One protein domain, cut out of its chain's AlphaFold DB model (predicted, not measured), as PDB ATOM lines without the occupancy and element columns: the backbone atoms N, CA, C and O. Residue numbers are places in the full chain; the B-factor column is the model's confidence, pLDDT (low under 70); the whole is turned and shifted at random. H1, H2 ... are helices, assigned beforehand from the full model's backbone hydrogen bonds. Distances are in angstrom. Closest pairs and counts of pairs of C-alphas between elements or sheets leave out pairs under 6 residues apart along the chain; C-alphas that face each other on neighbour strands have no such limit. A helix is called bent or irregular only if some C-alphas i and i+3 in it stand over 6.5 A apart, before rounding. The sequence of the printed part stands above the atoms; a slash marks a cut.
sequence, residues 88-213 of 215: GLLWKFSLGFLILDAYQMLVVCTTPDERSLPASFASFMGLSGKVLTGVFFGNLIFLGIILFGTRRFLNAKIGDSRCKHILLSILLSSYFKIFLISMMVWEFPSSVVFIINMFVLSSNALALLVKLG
ATOM      1  N   GLY A  88     184.135 225.318 177.845       66.25
ATOM      2  CA  GLY A  88     184.858 224.091 178.172       66.25
ATOM      3  C   GLY A  88     185.306 223.991 179.635       66.25
ATOM      4  O   GLY A  88     185.685 222.915 180.088       66.25
ATOM      5  N   LEU A  89     185.272 225.080 180.401       67.62
ATOM      6  CA  LEU A  89     185.642 225.057 181.815       67.62
ATOM      7  C   LEU A  89     184.534 224.442 182.688       67.62
ATOM      8  O   LEU A  89     184.810 223.844 183.726       67.62
ATOM      9  N   LEU A  90     183.278 224.535 182.242       67.56
ATOM     10  CA  LEU A  90     182.119 224.114 183.029       67.56
ATOM     11  C   LEU A  90     182.029 222.611 183.189       67.56
ATOM     12  O   LEU A  90     181.883 222.121 184.303       67.56
ATOM     13  N   TRP A  91     182.151 221.874 182.088       67.88
ATOM     14  CA  TRP A  91     182.086 220.420 182.151       67.88
ATOM     15  C   TRP A  91     183.256 219.846 182.963       67.88
ATOM     16  O   TRP A  91     183.071 218.852 183.657       67.88
ATOM     17  N   LYS A  92     184.425 220.510 182.955       75.50
ATOM     18  CA  LYS A  92     185.584 220.135 183.781       75.50
ATOM     19  C   LYS A  92     185.295 220.298 185.271       75.50
ATOM     20  O   LYS A  92     185.556 219.370 186.031       75.50
ATOM     21  N   PHE A  93     184.732 221.435 185.689       74.44
ATOM     22  CA  PHE A  93     184.337 221.631 187.088       74.44
ATOM     23  C   PHE A  93     183.229 220.664 187.505       74.44
ATOM     24  O   PHE A  93     183.342 220.045 188.559       74.44
ATOM     25  N   SER A  94     182.207 220.469 186.668       74.06
ATOM     26  CA  SER A  94     181.148 219.489 186.930       74.06
ATOM     27  C   SER A  94     181.703 218.074 187.089       74.06
ATOM     28  O   SER A  94     181.318 217.376 188.021       74.06
ATOM     29  N   LEU A  95     182.643 217.663 186.230       79.62
ATOM     30  CA  LEU A  95     183.307 216.365 186.334       79.62
ATOM     31  C   LEU A  95     184.117 216.249 187.633       79.62
ATOM     32  O   LEU A  95     184.010 215.245 188.327       79.62
ATOM     33  N   GLY A  96     184.884 217.284 187.991       80.00
ATOM     34  CA  GLY A  96     185.653 217.315 189.236       80.00
ATOM     35  C   GLY A  96     184.772 217.209 190.485       80.00
ATOM     36  O   GLY A  96     185.066 216.420 191.381       80.00
ATOM     37  N   PHE A  97     183.654 217.937 190.525       78.25
ATOM     38  CA  PHE A  97     182.692 217.831 191.623       78.25
ATOM     39  C   PHE A  97     182.021 216.458 191.687       78.25
ATOM     40  O   PHE A  97     181.821 215.945 192.784       78.25
ATOM     41  N   LEU A  98     181.732 215.838 190.541       78.12
ATOM     42  CA  LEU A  98     181.156 214.494 190.489       78.12
ATOM     43  C   LEU A  98     182.125 213.446 191.055       78.12
ATOM     44  O   LEU A  98     181.701 212.563 191.796       78.12
ATOM     45  N   ILE A  99     183.425 213.579 190.773       81.12
ATOM     46  CA  ILE A  99     184.469 212.721 191.355       81.12
ATOM     47  C   ILE A  99     184.537 212.902 192.879       81.12
ATOM     48  O   ILE A  99     184.589 211.912 193.608       81.12
ATOM     49  N   LEU A 100     184.497 214.145 193.371       80.94
ATOM     50  CA  LEU A 100     184.504 214.434 194.812       80.94
ATOM     51  C   LEU A 100     183.259 213.885 195.524       80.94
ATOM     52  O   LEU A 100     183.381 213.313 196.604       80.94
ATOM     53  N   ASP A 101     182.082 213.996 194.909       77.62
ATOM     54  CA  ASP A 101     180.838 213.444 195.457       77.62
ATOM     55  C   ASP A 101     180.848 211.909 195.455       77.62
ATOM     56  O   ASP A 101     180.383 211.283 196.409       77.62
ATOM     57  N   ALA A 102     181.414 211.289 194.416       79.12
ATOM     58  CA  ALA A 102     181.620 209.843 194.371       79.12
ATOM     59  C   ALA A 102     182.557 209.373 195.485       79.12
ATOM     60  O   ALA A 102     182.263 208.384 196.158       79.12
ATOM     61  N   TYR A 103     183.636 210.116 195.733       80.38
ATOM     62  CA  TYR A 103     184.530 209.855 196.854       80.38
ATOM     63  C   TYR A 103     183.823 210.020 198.206       80.38
ATOM     64  O   TYR A 103     183.929 209.152 199.069       80.38
ATOM     65  N   GLN A 104     183.045 211.084 198.392       77.69
ATOM     66  CA  GLN A 104     182.281 211.303 199.619       77.69
ATOM     67  C   GLN A 104     181.307 210.153 199.900       77.69
ATOM     68  O   GLN A 104     181.250 209.652 201.023       77.69
ATOM     69  N   MET A 105     180.562 209.712 198.884       75.12
ATOM     70  CA  MET A 105     179.640 208.582 199.011       75.12
ATOM     71  C   MET A 105     180.381 207.276 199.286       75.12
ATOM     72  O   MET A 105     179.904 206.472 200.079       75.12
ATOM     73  N   LEU A 106     181.574 207.090 198.717       75.69
ATOM     74  CA  LEU A 106     182.434 205.962 199.063       75.69
ATOM     75  C   LEU A 106     182.833 206.001 200.546       75.69
ATOM     76  O   LEU A 106     182.678 204.997 201.235       75.69
ATOM     77  N   VAL A 107     183.280 207.150 201.063       74.50
ATOM     78  CA  VAL A 107     183.671 207.312 202.477       74.50
ATOM     79  C   VAL A 107     182.494 207.067 203.424       74.50
ATOM     80  O   VAL A 107     182.665 206.412 204.446       74.50
ATOM     81  N   VAL A 108     181.302 207.566 203.091       73.69
ATOM     82  CA  VAL A 108     180.097 207.397 203.921       73.69
ATOM     83  C   VAL A 108     179.569 205.961 203.873       73.69
ATOM     84  O   VAL A 108     179.109 205.452 204.892       73.69
ATOM     85  N   CYS A 109     179.625 205.302 202.713       69.69
ATOM     86  CA  CYS A 109     179.160 203.924 202.564       69.69
ATOM     87  C   CYS A 109     180.149 202.883 203.102       69.69
ATOM     88  O   CYS A 109     179.720 201.776 203.413       69.69
ATOM     89  N   THR A 110     181.440 203.210 203.214       67.12
ATOM     90  CA  THR A 110     182.450 202.274 203.722       67.12
ATOM     91  C   THR A 110     182.329 202.150 205.240       67.12
ATOM     92  O   THR A 110     182.828 202.988 205.993       67.12
ATOM     93  N   THR A 111     181.677 201.085 205.705       59.59
ATOM     94  CA  THR A 111     181.720 200.670 207.111       59.59
ATOM     95  C   THR A 111     183.117 200.123 207.450       59.59
ATOM     96  O   THR A 111     183.821 199.631 206.564       59.59
ATOM     97  N   PRO A 112     183.570 200.210 208.716       57.22
ATOM     98  CA  PRO A 112     184.887 199.702 209.116       57.22
ATOM     99  C   PRO A 112     185.081 198.204 208.811       57.22
ATOM    100  O   PRO A 112     186.206 197.796 208.538       57.22
ATOM    101  N   ASP A 113     183.996 197.425 208.764       52.38
ATOM    102  CA  ASP A 113     184.021 195.976 208.523       52.38
ATOM    103  C   ASP A 113     184.203 195.583 207.038       52.38
ATOM    104  O   ASP A 113     184.637 194.472 206.753       52.38
ATOM    105  N   GLU A 114     183.929 196.480 206.077       54.62
ATOM    106  CA  GLU A 114     184.017 196.213 204.622       54.62
ATOM    107  C   GLU A 114     185.307 196.752 203.960       54.62
ATOM    108  O   GLU A 114     185.451 196.691 202.738       54.62
ATOM    109  N   ARG A 115     186.288 197.257 204.728       49.47
ATOM    110  CA  ARG A 115     187.585 197.733 204.178       49.47
ATOM    111  C   ARG A 115     188.462 196.617 203.590       49.47
ATOM    112  O   ARG A 115     189.447 196.911 202.912       49.47
ATOM    113  N   SER A 116     188.129 195.350 203.824       53.12
ATOM    114  CA  SER A 116     188.710 194.217 203.102       53.12
ATOM    115  C   SER A 116     188.104 194.125 201.700       53.12
ATOM    116  O   SER A 116     186.882 194.110 201.577       53.12
ATOM    117  N   LEU A 117     188.952 194.040 200.665       57.03
ATOM    118  CA  LEU A 117     188.582 193.865 199.250       57.03
ATOM    119  C   LEU A 117     187.279 193.058 199.081       57.03
ATOM    120  O   LEU A 117     187.197 191.958 199.635       57.03
ATOM    121  N   PRO A 118     186.282 193.553 198.318       56.66
ATOM    122  CA  PRO A 118     185.029 192.836 198.129       56.66
ATOM    123  C   PRO A 118     185.337 191.439 197.589       56.66
ATOM    124  O   PRO A 118     185.856 191.296 196.484       56.66
ATOM    125  N   ALA A 119     185.030 190.409 198.381       60.97
ATOM    126  CA  ALA A 119     185.412 189.023 198.106       60.97
ATOM    127  C   ALA A 119     184.802 188.465 196.802       60.97
ATOM    128  O   ALA A 119     185.186 187.392 196.343       60.97
ATOM    129  N   SER A 120     183.853 189.187 196.189       68.38
ATOM    130  CA  SER A 120     183.218 188.825 194.923       68.38
ATOM    131  C   SER A 120     182.915 190.036 194.026       68.38
ATOM    132  O   SER A 120     182.645 191.149 194.491       68.38
ATOM    133  N   PHE A 121     182.846 189.792 192.714       64.19
ATOM    134  CA  PHE A 121     182.361 190.768 191.727       64.19
ATOM    135  C   PHE A 121     180.944 191.274 192.047       64.19
ATOM    136  O   PHE A 121     180.646 192.442 191.819       64.19
ATOM    137  N   ALA A 122     180.080 190.433 192.628       68.81
ATOM    138  CA  ALA A 122     178.721 190.813 193.015       68.81
ATOM    139  C   ALA A 122     178.708 191.850 194.154       68.81
ATOM    140  O   ALA A 122     177.964 192.827 194.082       68.81
ATOM    141  N   SER A 123     179.578 191.699 195.161       67.00
ATOM    142  CA  SER A 123     179.756 192.706 196.220       67.00
ATOM    143  C   SER A 123     180.327 194.023 195.682       67.00
ATOM    144  O   SER A 123     179.874 195.092 196.085       67.00
ATOM    145  N   PHE A 124     181.244 193.968 194.709       66.19
ATOM    146  CA  PHE A 124     181.771 195.166 194.047       66.19
ATOM    147  C   PHE A 124     180.701 195.889 193.209       66.19
ATOM    148  O   PHE A 124     180.563 197.111 193.289       66.19
ATOM    149  N   MET A 125     179.889 195.145 192.450       69.25
ATOM    150  CA  MET A 125     178.751 195.689 191.694       69.25
ATOM    151  C   MET A 125     177.670 196.268 192.620       69.25
ATOM    152  O   MET A 125     177.080 197.302 192.316       69.25
ATOM    153  N   GLY A 126     177.441 195.650 193.782       70.12
ATOM    154  CA  GLY A 126     176.524 196.158 194.803       70.12
ATOM    155  C   GLY A 126     177.013 197.450 195.465       70.12
ATOM    156  O   GLY A 126     176.234 198.393 195.613       70.12
ATOM    157  N   LEU A 127     178.300 197.525 195.825       68.69
ATOM    158  CA  LEU A 127     178.910 198.723 196.411       68.69
ATOM    159  C   LEU A 127     178.948 199.876 195.400       68.69
ATOM    160  O   LEU A 127     178.497 200.978 195.704       68.69
ATOM    161  N   SER A 128     179.412 199.614 194.176       66.19
ATOM    162  CA  SER A 128     179.426 200.615 193.101       66.19
ATOM    163  C   SER A 128     178.014 201.073 192.727       66.19
ATOM    164  O   SER A 128     177.801 202.269 192.545       66.19
ATOM    165  N   GLY A 129     177.028 200.169 192.710       72.69
ATOM    166  CA  GLY A 129     175.618 200.505 192.517       72.69
ATOM    167  C   GLY A 129     175.066 201.414 193.618       72.69
ATOM    168  O   GLY A 129     174.413 202.412 193.308       72.69
ATOM    169  N   LYS A 130     175.363 201.129 194.895       77.19
ATOM    170  CA  LYS A 130     174.977 201.977 196.041       77.19
ATOM    171  C   LYS A 130     175.627 203.358 195.978       77.19
ATOM    172  O   LYS A 130     174.923 204.353 196.132       77.19
ATOM    173  N   VAL A 131     176.932 203.423 195.705       76.50
ATOM    174  CA  VAL A 131     177.674 204.688 195.571       76.50
ATOM    175  C   VAL A 131     177.112 205.505 194.412       76.50
ATOM    176  O   VAL A 131     176.752 206.661 194.606       76.50
ATOM    177  N   LEU A 132     176.955 204.902 193.231       71.88
ATOM    178  CA  LEU A 132     176.442 205.586 192.046       71.88
ATOM    179  C   LEU A 132     175.027 206.125 192.291       71.88
ATOM    180  O   LEU A 132     174.740 207.287 192.011       71.88
ATOM    181  N   THR A 133     174.168 205.304 192.893       73.19
ATOM    182  CA  THR A 133     172.801 205.681 193.269       73.19
ATOM    183  C   THR A 133     172.807 206.836 194.275       73.19
ATOM    184  O   THR A 133     172.105 207.826 194.071       73.19
ATOM    185  N   GLY A 134     173.645 206.773 195.316       74.12
ATOM    186  CA  GLY A 134     173.817 207.845 196.300       74.12
ATOM    187  C   GLY A 134     174.314 209.158 195.690       74.12
ATOM    188  O   GLY A 134     173.785 210.223 196.009       74.12
ATOM    189  N   VAL A 135     175.266 209.092 194.756       74.69
ATOM    190  CA  VAL A 135     175.779 210.261 194.020       74.69
ATOM    191  C   VAL A 135     174.686 210.888 193.162       74.69
ATOM    192  O   VAL A 135     174.523 212.110 193.192       74.69
ATOM    193  N   PHE A 136     173.921 210.081 192.420       72.25
ATOM    194  CA  PHE A 136     172.824 210.582 191.593       72.25
ATOM    195  C   PHE A 136     171.725 211.217 192.443       72.25
ATOM    196  O   PHE A 136     171.348 212.357 192.181       72.25
ATOM    197  N   PHE A 137     171.241 210.534 193.484       72.50
ATOM    198  CA  PHE A 137     170.207 211.085 194.363       72.50
ATOM    199  C   PHE A 137     170.693 212.326 195.119       72.50
ATOM    200  O   PHE A 137     169.958 213.307 195.190       72.50
ATOM    201  N   GLY A 138     171.933 212.336 195.616       71.69
ATOM    202  CA  GLY A 138     172.527 213.500 196.278       71.69
ATOM    203  C   GLY A 138     172.606 214.718 195.355       71.69
ATOM    204  O   GLY A 138     172.149 215.802 195.722       71.69
ATOM    205  N   ASN A 139     173.094 214.531 194.124       72.69
ATOM    206  CA  ASN A 139     173.146 215.594 193.119       72.69
ATOM    207  C   ASN A 139     171.749 216.062 192.687       72.69
ATOM    208  O   ASN A 139     171.533 217.265 192.535       72.69
ATOM    209  N   LEU A 140     170.784 215.148 192.542       68.88
ATOM    210  CA  LEU A 140     169.396 215.484 192.210       68.88
ATOM    211  C   LEU A 140     168.698 216.257 193.330       68.88
ATOM    212  O   LEU A 140     168.001 217.227 193.042       68.88
ATOM    213  N   ILE A 141     168.892 215.872 194.594       75.06
ATOM    214  CA  ILE A 141     168.338 216.588 195.752       75.06
ATOM    215  C   ILE A 141     168.962 217.979 195.851       75.06
ATOM    216  O   ILE A 141     168.242 218.962 196.016       75.06
ATOM    217  N   PHE A 142     170.282 218.086 195.693       71.69
ATOM    218  CA  PHE A 142     170.991 219.362 195.722       71.69
ATOM    219  C   PHE A 142     170.513 220.302 194.602       71.69
ATOM    220  O   PHE A 142     170.082 221.425 194.877       71.69
ATOM    221  N   LEU A 143     170.479 219.819 193.355       69.62
ATOM    222  CA  LEU A 143     169.902 220.548 192.223       69.62
ATOM    223  C   LEU A 143     168.426 220.885 192.461       69.62
ATOM    224  O   LEU A 143     167.999 221.987 192.136       69.62
ATOM    225  N   GLY A 144     167.651 219.980 193.061       69.06
ATOM    226  CA  GLY A 144     166.244 220.176 193.398       69.06
ATOM    227  C   GLY A 144     166.022 221.310 194.398       69.06
ATOM    228  O   GLY A 144     165.205 222.188 194.130       69.06
ATOM    229  N   ILE A 145     166.780 221.354 195.499       71.69
ATOM    230  CA  ILE A 145     166.735 222.436 196.503       71.69
ATOM    231  C   ILE A 145     167.098 223.777 195.859       71.69
ATOM    232  O   ILE A 145     166.442 224.788 196.101       71.69
ATOM    233  N   ILE A 146     168.108 223.781 194.992       66.44
ATOM    234  CA  ILE A 146     168.566 224.968 194.268       66.44
ATOM    235  C   ILE A 146     167.538 225.451 193.244       66.44
ATOM    236  O   ILE A 146     167.242 226.643 193.180       66.44
ATOM    237  N   LEU A 147     166.978 224.549 192.438       67.50
ATOM    238  CA  LEU A 147     165.956 224.869 191.443       67.50
ATOM    239  C   LEU A 147     164.657 225.299 192.119       67.50
ATOM    240  O   LEU A 147     163.991 226.214 191.648       67.50
ATOM    241  N   PHE A 148     164.305 224.683 193.245       67.06
ATOM    242  CA  PHE A 148     163.152 225.078 194.042       67.06
ATOM    243  C   PHE A 148     163.362 226.443 194.707       67.06
ATOM    244  O   PHE A 148     162.481 227.295 194.617       67.06
ATOM    245  N   GLY A 149     164.534 226.686 195.301       64.94
ATOM    246  CA  GLY A 149     164.915 227.984 195.857       64.94
ATOM    247  C   GLY A 149     164.887 229.067 194.784       64.94
ATOM    248  O   GLY A 149     164.157 230.046 194.901       64.94
ATOM    249  N   THR A 150     165.587 228.856 193.671       62.31
ATOM    250  CA  THR A 150     165.576 229.798 192.543       62.31
ATOM    251  C   THR A 150     164.178 230.001 191.959       62.31
ATOM    252  O   THR A 150     163.855 231.140 191.673       62.31
ATOM    253  N   ARG A 151     163.305 228.986 191.856       63.53
ATOM    254  CA  ARG A 151     161.895 229.154 191.429       63.53
ATOM    255  C   ARG A 151     161.035 229.925 192.429       63.53
ATOM    256  O   ARG A 151     160.161 230.677 192.016       63.53
ATOM    257  N   ARG A 152     161.245 229.733 193.734       60.00
ATOM    258  CA  ARG A 152     160.546 230.492 194.784       60.00
ATOM    259  C   ARG A 152     160.967 231.962 194.795       60.00
ATOM    260  O   ARG A 152     160.133 232.813 195.075       60.00
ATOM    261  N   PHE A 153     162.234 232.245 194.491       53.06
ATOM    262  CA  PHE A 153     162.795 233.600 194.526       53.06
ATOM    263  C   PHE A 153     162.710 234.343 193.186       53.06
ATOM    264  O   PHE A 153     162.491 235.552 193.161       53.06
ATOM    265  N   LEU A 154     162.847 233.644 192.061       52.84
ATOM    266  CA  LEU A 154     162.616 234.167 190.721       52.84
ATOM    267  C   LEU A 154     161.209 233.744 190.298       52.84
ATOM    268  O   LEU A 154     161.016 232.643 189.790       52.84
ATOM    269  N   ASN A 155     160.237 234.650 190.406       53.09
ATOM    270  CA  ASN A 155     158.922 234.552 189.748       53.09
ATOM    271  C   ASN A 155     159.036 234.581 188.194       53.09
ATOM    272  O   ASN A 155     158.186 235.133 187.498       53.09
ATOM    273  N   ALA A 156     160.125 234.060 187.618       45.62
ATOM    274  CA  ALA A 156     160.541 234.294 186.246       45.62
ATOM    275  C   ALA A 156     160.662 232.990 185.450       45.62
ATOM    276  O   ALA A 156     161.285 232.015 185.870       45.62
ATOM    277  N   LYS A 157     160.065 233.031 184.255       47.25
ATOM    278  CA  LYS A 157     160.036 231.972 183.246       47.25
ATOM    279  C   LYS A 157     161.439 231.456 182.914       47.25
ATOM    280  O   LYS A 157     162.388 232.226 182.773       47.25
ATOM    281  N   ILE A 158     161.508 230.138 182.741       48.09
ATOM    282  CA  ILE A 158     162.667 229.368 182.291       48.09
ATOM    283  C   ILE A 158     163.180 229.955 180.970       48.09
ATOM    284  O   ILE A 158     162.545 229.826 179.929       48.09
ATOM    285  N   GLY A 159     164.317 230.645 181.044       51.72
ATOM    286  CA  GLY A 159     165.123 231.048 179.899       51.72
ATOM    287  C   GLY A 159     166.477 230.354 179.993       51.72
ATOM    288  O   GLY A 159     167.176 230.501 180.999       51.72
ATOM    289  N   ASP A 160     166.818 229.602 178.954       56.59
ATOM    290  CA  ASP A 160     167.928 228.640 178.888       56.59
ATOM    291  C   ASP A 160     169.298 229.238 179.294       56.59
ATOM    292  O   ASP A 160     170.045 228.668 180.092       56.59
ATOM    293  N   SER A 161     169.583 230.480 178.883       58.56
ATOM    294  CA  SER A 161     170.869 231.141 179.159       58.56
ATOM    295  C   SER A 161     171.048 231.614 180.607       58.56
ATOM    296  O   SER A 161     172.150 231.533 181.153       58.56
ATOM    297  N   ARG A 162     169.981 232.072 181.282       64.44
ATOM    298  CA  ARG A 162     170.075 232.531 182.685       64.44
ATOM    299  C   ARG A 162     170.302 231.364 183.638       64.44
ATOM    300  O   ARG A 162     171.041 231.508 184.607       64.44
ATOM    301  N   CYS A 163     169.697 230.214 183.341       62.00
ATOM    302  CA  CYS A 163     169.858 229.003 184.136       62.00
ATOM    303  C   CYS A 163     171.318 228.528 184.128       62.00
ATOM    304  O   CYS A 163     171.884 228.286 185.193       62.00
ATOM    305  N   LYS A 164     171.963 228.515 182.950       64.25
ATOM    306  CA  LYS A 164     173.386 228.163 182.801       64.25
ATOM    307  C   LYS A 164     174.279 229.029 183.696       64.25
ATOM    308  O   LYS A 164     175.106 228.486 184.416       64.25
ATOM    309  N   HIS A 165     174.070 230.350 183.722       68.69
ATOM    310  CA  HIS A 165     174.841 231.265 184.578       68.69
ATOM    311  C   HIS A 165     174.572 231.091 186.079       68.69
ATOM    312  O   HIS A 165     175.482 231.281 186.886       68.69
ATOM    313  N   ILE A 166     173.345 230.737 186.467       69.25
ATOM    314  CA  ILE A 166     172.997 230.476 187.870       69.25
ATOM    315  C   ILE A 166     173.631 229.164 188.338       69.25
ATOM    316  O   ILE A 166     174.328 229.163 189.348       69.25
ATOM    317  N   LEU A 167     173.465 228.073 187.583       67.62
ATOM    318  CA  LEU A 167     174.070 226.770 187.891       67.62
ATOM    319  C   LEU A 167     175.589 226.875 188.031       67.62
ATOM    320  O   LEU A 167     176.183 226.360 188.968       67.62
ATOM    321  N   LEU A 168     176.209 227.620 187.131       69.81
ATOM    322  CA  LEU A 168     177.633 227.905 187.142       69.81
ATOM    323  C   LEU A 168     178.081 228.694 188.380       69.81
ATOM    324  O   LEU A 168     179.110 228.375 188.971       69.81
ATOM    325  N   SER A 169     177.292 229.683 188.810       69.00
ATOM    326  CA  SER A 169     177.572 230.454 190.025       69.00
ATOM    327  C   SER A 169     177.579 229.544 191.251       69.00
ATOM    328  O   SER A 169     178.373 229.750 192.162       69.00
ATOM    329  N   ILE A 170     176.713 228.531 191.232       72.75
ATOM    330  CA  ILE A 170     176.519 227.561 192.306       72.75
ATOM    331  C   ILE A 170     177.618 226.499 192.323       72.75
ATOM    332  O   ILE A 170     178.118 226.139 193.390       72.75
ATOM    333  N   LEU A 171     178.031 226.016 191.147       70.88
ATOM    334  CA  LEU A 171     179.198 225.145 191.020       70.88
ATOM    335  C   LEU A 171     180.430 225.845 191.593       70.88
ATOM    336  O   LEU A 171     181.151 225.267 192.398       70.88
ATOM    337  N   LEU A 172     180.622 227.122 191.260       72.94
ATOM    338  CA  LEU A 172     181.748 227.888 191.771       72.94
ATOM    339  C   LEU A 172     181.663 228.116 193.285       72.94
ATOM    340  O   LEU A 172     182.674 227.977 193.963       72.94
ATOM    341  N   SER A 173     180.482 228.412 193.844       78.00
ATOM    342  CA  SER A 173     180.314 228.576 195.297       78.00
ATOM    343  C   SER A 173     180.419 227.268 196.089       78.00
ATOM    344  O   SER A 173     180.604 227.313 197.306       78.00
ATOM    345  N   SER A 174     180.401 226.118 195.411       79.06
ATOM    346  CA  SER A 174     180.623 224.797 196.011       79.06
ATOM    347  C   SER A 174     182.110 224.444 196.188       79.06
ATOM    348  O   SER A 174     182.439 223.290 196.459       79.06
ATOM    349  N   TYR A 175     183.020 225.425 196.098       77.88
ATOM    350  CA  TYR A 175     184.472 225.255 196.261       77.88
ATOM    351  C   TYR A 175     184.886 224.568 197.571       77.88
ATOM    352  O   TYR A 175     185.915 223.897 197.609       77.88
ATOM    353  N   PHE A 176     184.077 224.663 198.632       77.62
ATOM    354  CA  PHE A 176     184.342 223.979 199.902       77.62
ATOM    355  C   PHE A 176     184.395 222.448 199.783       77.62
ATOM    356  O   PHE A 176     185.005 221.802 200.632       77.62
ATOM    357  N   LYS A 177     183.853 221.848 198.712       79.94
ATOM    358  CA  LYS A 177     184.026 220.411 198.442       79.94
ATOM    359  C   LYS A 177     185.498 220.016 198.249       79.94
ATOM    360  O   LYS A 177     185.834 218.860 198.467       79.94
ATOM    361  N   ILE A 178     186.396 220.951 197.917       80.81
ATOM    362  CA  ILE A 178     187.845 220.687 197.825       80.81
ATOM    363  C   ILE A 178     188.423 220.252 199.183       80.81
ATOM    364  O   ILE A 178     189.343 219.441 199.211       80.81
ATOM    365  N   PHE A 179     187.851 220.690 200.314       80.69
ATOM    366  CA  PHE A 179     188.281 220.232 201.643       80.69
ATOM    367  C   PHE A 179     188.048 218.730 201.869       80.69
ATOM    368  O   PHE A 179     188.670 218.151 202.757       80.69
ATOM    369  N   LEU A 180     187.230 218.068 201.042       78.94
ATOM    370  CA  LEU A 180     187.113 216.609 201.053       78.94
ATOM    371  C   LEU A 180     188.423 215.923 200.644       78.94
ATOM    372  O   LEU A 180     188.668 214.805 201.077       78.94
ATOM    373  N   ILE A 181     189.306 216.588 199.889       80.44
ATOM    374  CA  ILE A 181     190.643 216.056 199.578       80.44
ATOM    375  C   ILE A 181     191.477 215.927 200.857       80.44
ATOM    376  O   ILE A 181     192.221 214.964 201.010       80.44
ATOM    377  N   SER A 182     191.311 216.833 201.825       81.12
ATOM    378  CA  SER A 182     191.996 216.720 203.118       81.12
ATOM    379  C   SER A 182     191.587 215.455 203.880       81.12
ATOM    380  O   SER A 182     192.419 214.893 204.585       81.12
ATOM    381  N   MET A 183     190.359 214.953 203.682       74.69
ATOM    382  CA  MET A 183     189.902 213.666 204.232       74.69
ATOM    383  C   MET A 183     190.613 212.461 203.599       74.69
ATOM    384  O   MET A 183     190.632 211.389 204.193       74.69
ATOM    385  N   MET A 184     191.199 212.611 202.403       75.94
ATOM    386  CA  MET A 184     192.028 211.554 201.807       75.94
ATOM    387  C   MET A 184     193.374 211.429 202.515       75.94
ATOM    388  O   MET A 184     193.945 210.345 202.557       75.94
ATOM    389  N   VAL A 185     193.895 212.547 203.024       83.56
ATOM    390  CA  VAL A 185     195.210 212.607 203.670       83.56
ATOM    391  C   VAL A 185     195.097 212.328 205.171       83.56
ATOM    392  O   VAL A 185     196.005 211.735 205.746       83.56
ATOM    393  N   TRP A 186     193.997 212.745 205.803       81.50
ATOM    394  CA  TRP A 186     193.788 212.655 207.249       81.50
ATOM    395  C   TRP A 186     192.539 211.842 207.597       81.50
ATOM    396  O   TRP A 186     191.457 212.080 207.058       81.50
ATOM    397  N   GLU A 187     192.673 210.932 208.564       77.62
ATOM    398  CA  GLU A 187     191.564 210.130 209.086       77.62
ATOM    399  C   GLU A 187     190.670 210.967 210.010       77.62
ATOM    400  O   GLU A 187     190.870 211.057 211.221       77.62
ATOM    401  N   PHE A 188     189.663 211.602 209.423       77.75
ATOM    402  CA  PHE A 188     188.638 212.338 210.154       77.75
ATOM    403  C   PHE A 188     187.340 211.525 210.276       77.75
ATOM    404  O   PHE A 188     187.022 210.717 209.399       77.75
ATOM    405  N   PRO A 189     186.535 211.758 211.331       82.44
ATOM    406  CA  PRO A 189     185.234 211.118 211.463       82.44
ATOM    407  C   PRO A 189     184.281 211.555 210.341       82.44
ATOM    408  O   PRO A 189     184.338 212.685 209.848       82.44
ATOM    409  N   SER A 190     183.333 210.683 209.989       77.88
ATOM    410  CA  SER A 190     182.313 210.947 208.960       77.88
ATOM    411  C   SER A 190     181.439 212.176 209.261       77.88
ATOM    412  O   SER A 190     180.831 212.734 208.352       77.88
ATOM    413  N   SER A 191     181.425 212.666 210.505       81.31
ATOM    414  CA  SER A 191     180.786 213.929 210.899       81.31
ATOM    415  C   SER A 191     181.356 215.157 210.174       81.31
ATOM    416  O   SER A 191     180.605 216.089 209.876       81.31
ATOM    417  N   VAL A 192     182.645 215.159 209.814       82.50
ATOM    418  CA  VAL A 192     183.291 216.280 209.100       82.50
ATOM    419  C   VAL A 192     182.672 216.492 207.718       82.50
ATOM    420  O   VAL A 192     182.512 217.627 207.269       82.50
ATOM    421  N   VAL A 193     182.218 215.414 207.077       80.31
ATOM    422  CA  VAL A 193     181.514 215.466 205.793       80.31
ATOM    423  C   VAL A 193     180.220 216.286 205.898       80.31
ATOM    424  O   VAL A 193     179.918 217.089 205.014       80.31
ATOM    425  N   PHE A 194     179.473 216.143 206.998       78.69
ATOM    426  CA  PHE A 194     178.261 216.934 207.237       78.69
ATOM    427  C   PHE A 194     178.580 218.416 207.448       78.69
ATOM    428  O   PHE A 194     177.872 219.272 206.921       78.69
ATOM    429  N   ILE A 195     179.668 218.726 208.158       84.38
ATOM    430  CA  ILE A 195     180.122 220.107 208.377       84.38
ATOM    431  C   ILE A 195     180.478 220.768 207.040       84.38
ATOM    432  O   ILE A 195     180.016 221.875 206.758       84.38
ATOM    433  N   ILE A 196     181.230 220.076 206.176       84.12
ATOM    434  CA  ILE A 196     181.578 220.574 204.836       84.12
ATOM    435  C   ILE A 196     180.310 220.836 204.014       84.12
ATOM    436  O   ILE A 196     180.181 221.903 203.415       84.12
ATOM    437  N   ASN A 197     179.339 219.918 204.034       80.31
ATOM    438  CA  ASN A 197     178.065 220.104 203.333       80.31
ATOM    439  C   ASN A 197     177.285 221.330 203.839       80.31
ATOM    440  O   ASN A 197     176.697 222.052 203.031       80.31
ATOM    441  N   MET A 198     177.302 221.601 205.148       82.44
ATOM    442  CA  MET A 198     176.683 222.800 205.725       82.44
ATOM    443  C   MET A 198     177.365 224.086 205.242       82.44
ATOM    444  O   MET A 198     176.678 225.030 204.845       82.44
ATOM    445  N   PHE A 199     178.700 224.111 205.198       84.12
ATOM    446  CA  PHE A 199     179.446 225.243 204.639       84.12
ATOM    447  C   PHE A 199     179.142 225.449 203.153       84.12
ATOM    448  O   PHE A 199     178.833 226.570 202.746       84.12
ATOM    449  N   VAL A 200     179.129 224.376 202.356       83.81
ATOM    450  CA  VAL A 200     178.745 224.419 200.935       83.81
ATOM    451  C   VAL A 200     177.342 225.011 200.775       83.81
ATOM    452  O   VAL A 200     177.151 225.920 199.967       83.81
ATOM    453  N   LEU A 201     176.367 224.561 201.570       79.75
ATOM    454  CA  LEU A 201     174.998 225.078 201.521       79.75
ATOM    455  C   LEU A 201     174.938 226.576 201.859       79.75
ATOM    456  O   LEU A 201     174.286 227.336 201.143       79.75
ATOM    457  N   SER A 202     175.653 227.007 202.902       84.06
ATOM    458  CA  SER A 202     175.705 228.416 203.312       84.06
ATOM    459  C   SER A 202     176.351 229.322 202.252       84.06
ATOM    460  O   SER A 202     175.793 230.367 201.908       84.06
ATOM    461  N   SER A 203     177.456 228.879 201.645       84.44
ATOM    462  CA  SER A 203     178.141 229.576 200.551       84.44
ATOM    463  C   SER A 203     177.244 229.705 199.319       84.44
ATOM    464  O   SER A 203     177.139 230.778 198.726       84.44
ATOM    465  N   ASN A 204     176.532 228.632 198.960       82.56
ATOM    466  CA  ASN A 204     175.599 228.633 197.834       82.56
ATOM    467  C   ASN A 204     174.397 229.559 198.077       82.56
ATOM    468  O   ASN A 204     173.960 230.247 197.153       82.56
ATOM    469  N   ALA A 205     173.890 229.623 199.311       79.62
ATOM    470  CA  ALA A 205     172.828 230.554 199.684       79.62
ATOM    471  C   ALA A 205     173.284 232.017 199.544       79.62
ATOM    472  O   ALA A 205     172.571 232.830 198.954       79.62
ATOM    473  N   LEU A 206     174.495 232.344 200.007       79.69
ATOM    474  CA  LEU A 206     175.085 233.678 199.848       79.69
ATOM    475  C   LEU A 206     175.337 234.025 198.380       79.69
ATOM    476  O   LEU A 206     175.047 235.141 197.952       79.69
ATOM    477  N   ALA A 207     175.816 233.069 197.585       80.06
ATOM    478  CA  ALA A 207     176.023 233.266 196.158       80.06
ATOM    479  C   ALA A 207     174.722 233.585 195.415       80.06
ATOM    480  O   ALA A 207     174.680 234.513 194.601       80.06
ATOM    481  N   LEU A 208     173.648 232.860 195.736       75.12
ATOM    482  CA  LEU A 208     172.311 233.148 195.227       75.12
ATOM    483  C   LEU A 208     171.834 234.534 195.663       75.12
ATOM    484  O   LEU A 208     171.356 235.293 194.825       75.12
ATOM    485  N   LEU A 209     172.018 234.896 196.934       76.94
ATOM    486  CA  LEU A 209     171.623 236.201 197.468       76.94
ATOM    487  C   LEU A 209     172.339 237.356 196.751       76.94
ATOM    488  O   LEU A 209     171.699 238.327 196.340       76.94
ATOM    489  N   VAL A 210     173.647 237.213 196.514       74.19
ATOM    490  CA  VAL A 210     174.452 238.181 195.756       74.19
ATOM    491  C   VAL A 210     173.970 238.283 194.310       74.19
ATOM    492  O   VAL A 210     173.791 239.393 193.810       74.19
ATOM    493  N   LYS A 211     173.709 237.152 193.641       71.75
ATOM    494  CA  LYS A 211     173.211 237.140 192.254       71.75
ATOM    495  C   LYS A 211     171.811 237.734 192.113       71.75
ATOM    496  O   LYS A 211     171.526 238.353 191.087       71.75
ATOM    497  N   LEU A 212     170.963 237.561 193.124       67.88
ATOM    498  CA  LEU A 212     169.604 238.101 193.175       67.88
ATOM    499  C   LEU A 212     169.564 239.601 193.512       67.88
ATOM    500  O   LEU A 212     168.511 240.212 193.362       67.88
ATOM    501  N   GLY A 213     170.688 240.210 193.909       62.44
ATOM    502  CA  GLY A 213     170.807 241.661 194.087       62.44
ATOM    503  C   GLY A 213     170.203 242.209 195.384       62.44
ATOM    504  O   GLY A 213     169.855 243.383 195.425       62.44
TER     505      GLY A 213
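What this domain is: This is residues 88 to 213 of the 215 residues of the protein "protein arv1 homolog isoform X1" of Nicotiana tabacum (UniProt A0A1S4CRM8). Four helices make a loose, elongated group in which H1 runs slantwise between two sides: the longest helix, H2, on one side, and on the other the bent helix H3 with H4, which folds back along it. Residues 119 to 125, of which 121 to 125 belong to H2, stick out, as do residues 155 to 162, of which 160 to 162 belong to H3. The printed part has 126 residues, with four named helices in the order H1, H2, H3, H4 and no named strand, so the class is all helix. It is only just loose, close to compact, with a radius of gyration of the C-alphas of 16.8 A and spans of 53 by 28 by 28 A.

How they stand to each other: H2, residues 121 to 153, touches H1, residues 88 to 109, with its residues 130 to 135 alone; the closest C-alphas, those of Met 105 and Val 131, are 5.6 A apart, at a steep tilt of 58 degrees, opposite ways. H3, residues 160 to 185, was assigned as one helix by its hydrogen bonds but is bent: C-alphas 173 and 176 are 7.7 A apart, and its arms H3a, residues 160 to 173, and H3b, residues 176 to 185, stand at a steep tilt of 42 degrees. H1 touches H3b with residues 97 to 104 alone, the closest C-alphas being those of Leu 100 and Lys 177, 7.0 A apart. H1 and H3a only just touch, with 3 pairs of C-alphas within 8 A, the closest being those of Leu 90 and Leu 168 at 7.2 A. H3b and H4, residues 191 to 212, form a helical hairpin at a shallow tilt of 21 degrees, opposite ways, with the closest C-alphas, those of Phe 176 and Val 200, 5.7 A apart. H3a touches H4 at a steep tilt of 43 degrees, the closest C-alphas being those of Ser 173 and Asn 204 at 5.4 A. H2 and H4 are close but not clearly touching, with the C-alphas of Thr 150 and Leu 208 8.0 A apart; H2 and H3a are near each other, and H2 and H3b are apart. The helix packing is mostly crossed. Every O i to N i+4 pair is within hydrogen-bond range in H2, H3a and H4, against 17 of 18 in H1 and 0 of 6 in H3b, where 7 of 7 O i to N i+3 pairs are.

Where its parts are: H2 is 47.2 A from first to last C-alpha, beginning with C-alpha 121 at (182.361, 190.768, 191.727). H1 measures 32.2 A from C-alpha 88 at (184.858, 224.091, 178.172); it is neither bent nor irregular, but only just: C-alphas 88 and 91 are 6.1 A apart. H3a measures 20.6 A and H3b 16.2 A. H4, 32.0 A, ends with C-alpha 212 at (169.604, 238.101, 193.175).

The domain as a whole: The two C-alphas farthest apart, those of Ala 119 and Gly 213, are 54.8 A apart. The printed part has no cut. The link from H1 to H2 is long, with 11 residues; that from H2 to H3 is short and that from H3 to H4 tight. Mean pLDDT of the printed part is 71.3, and 52 residues are under 70, among them 109 to 125 and 146 to 169.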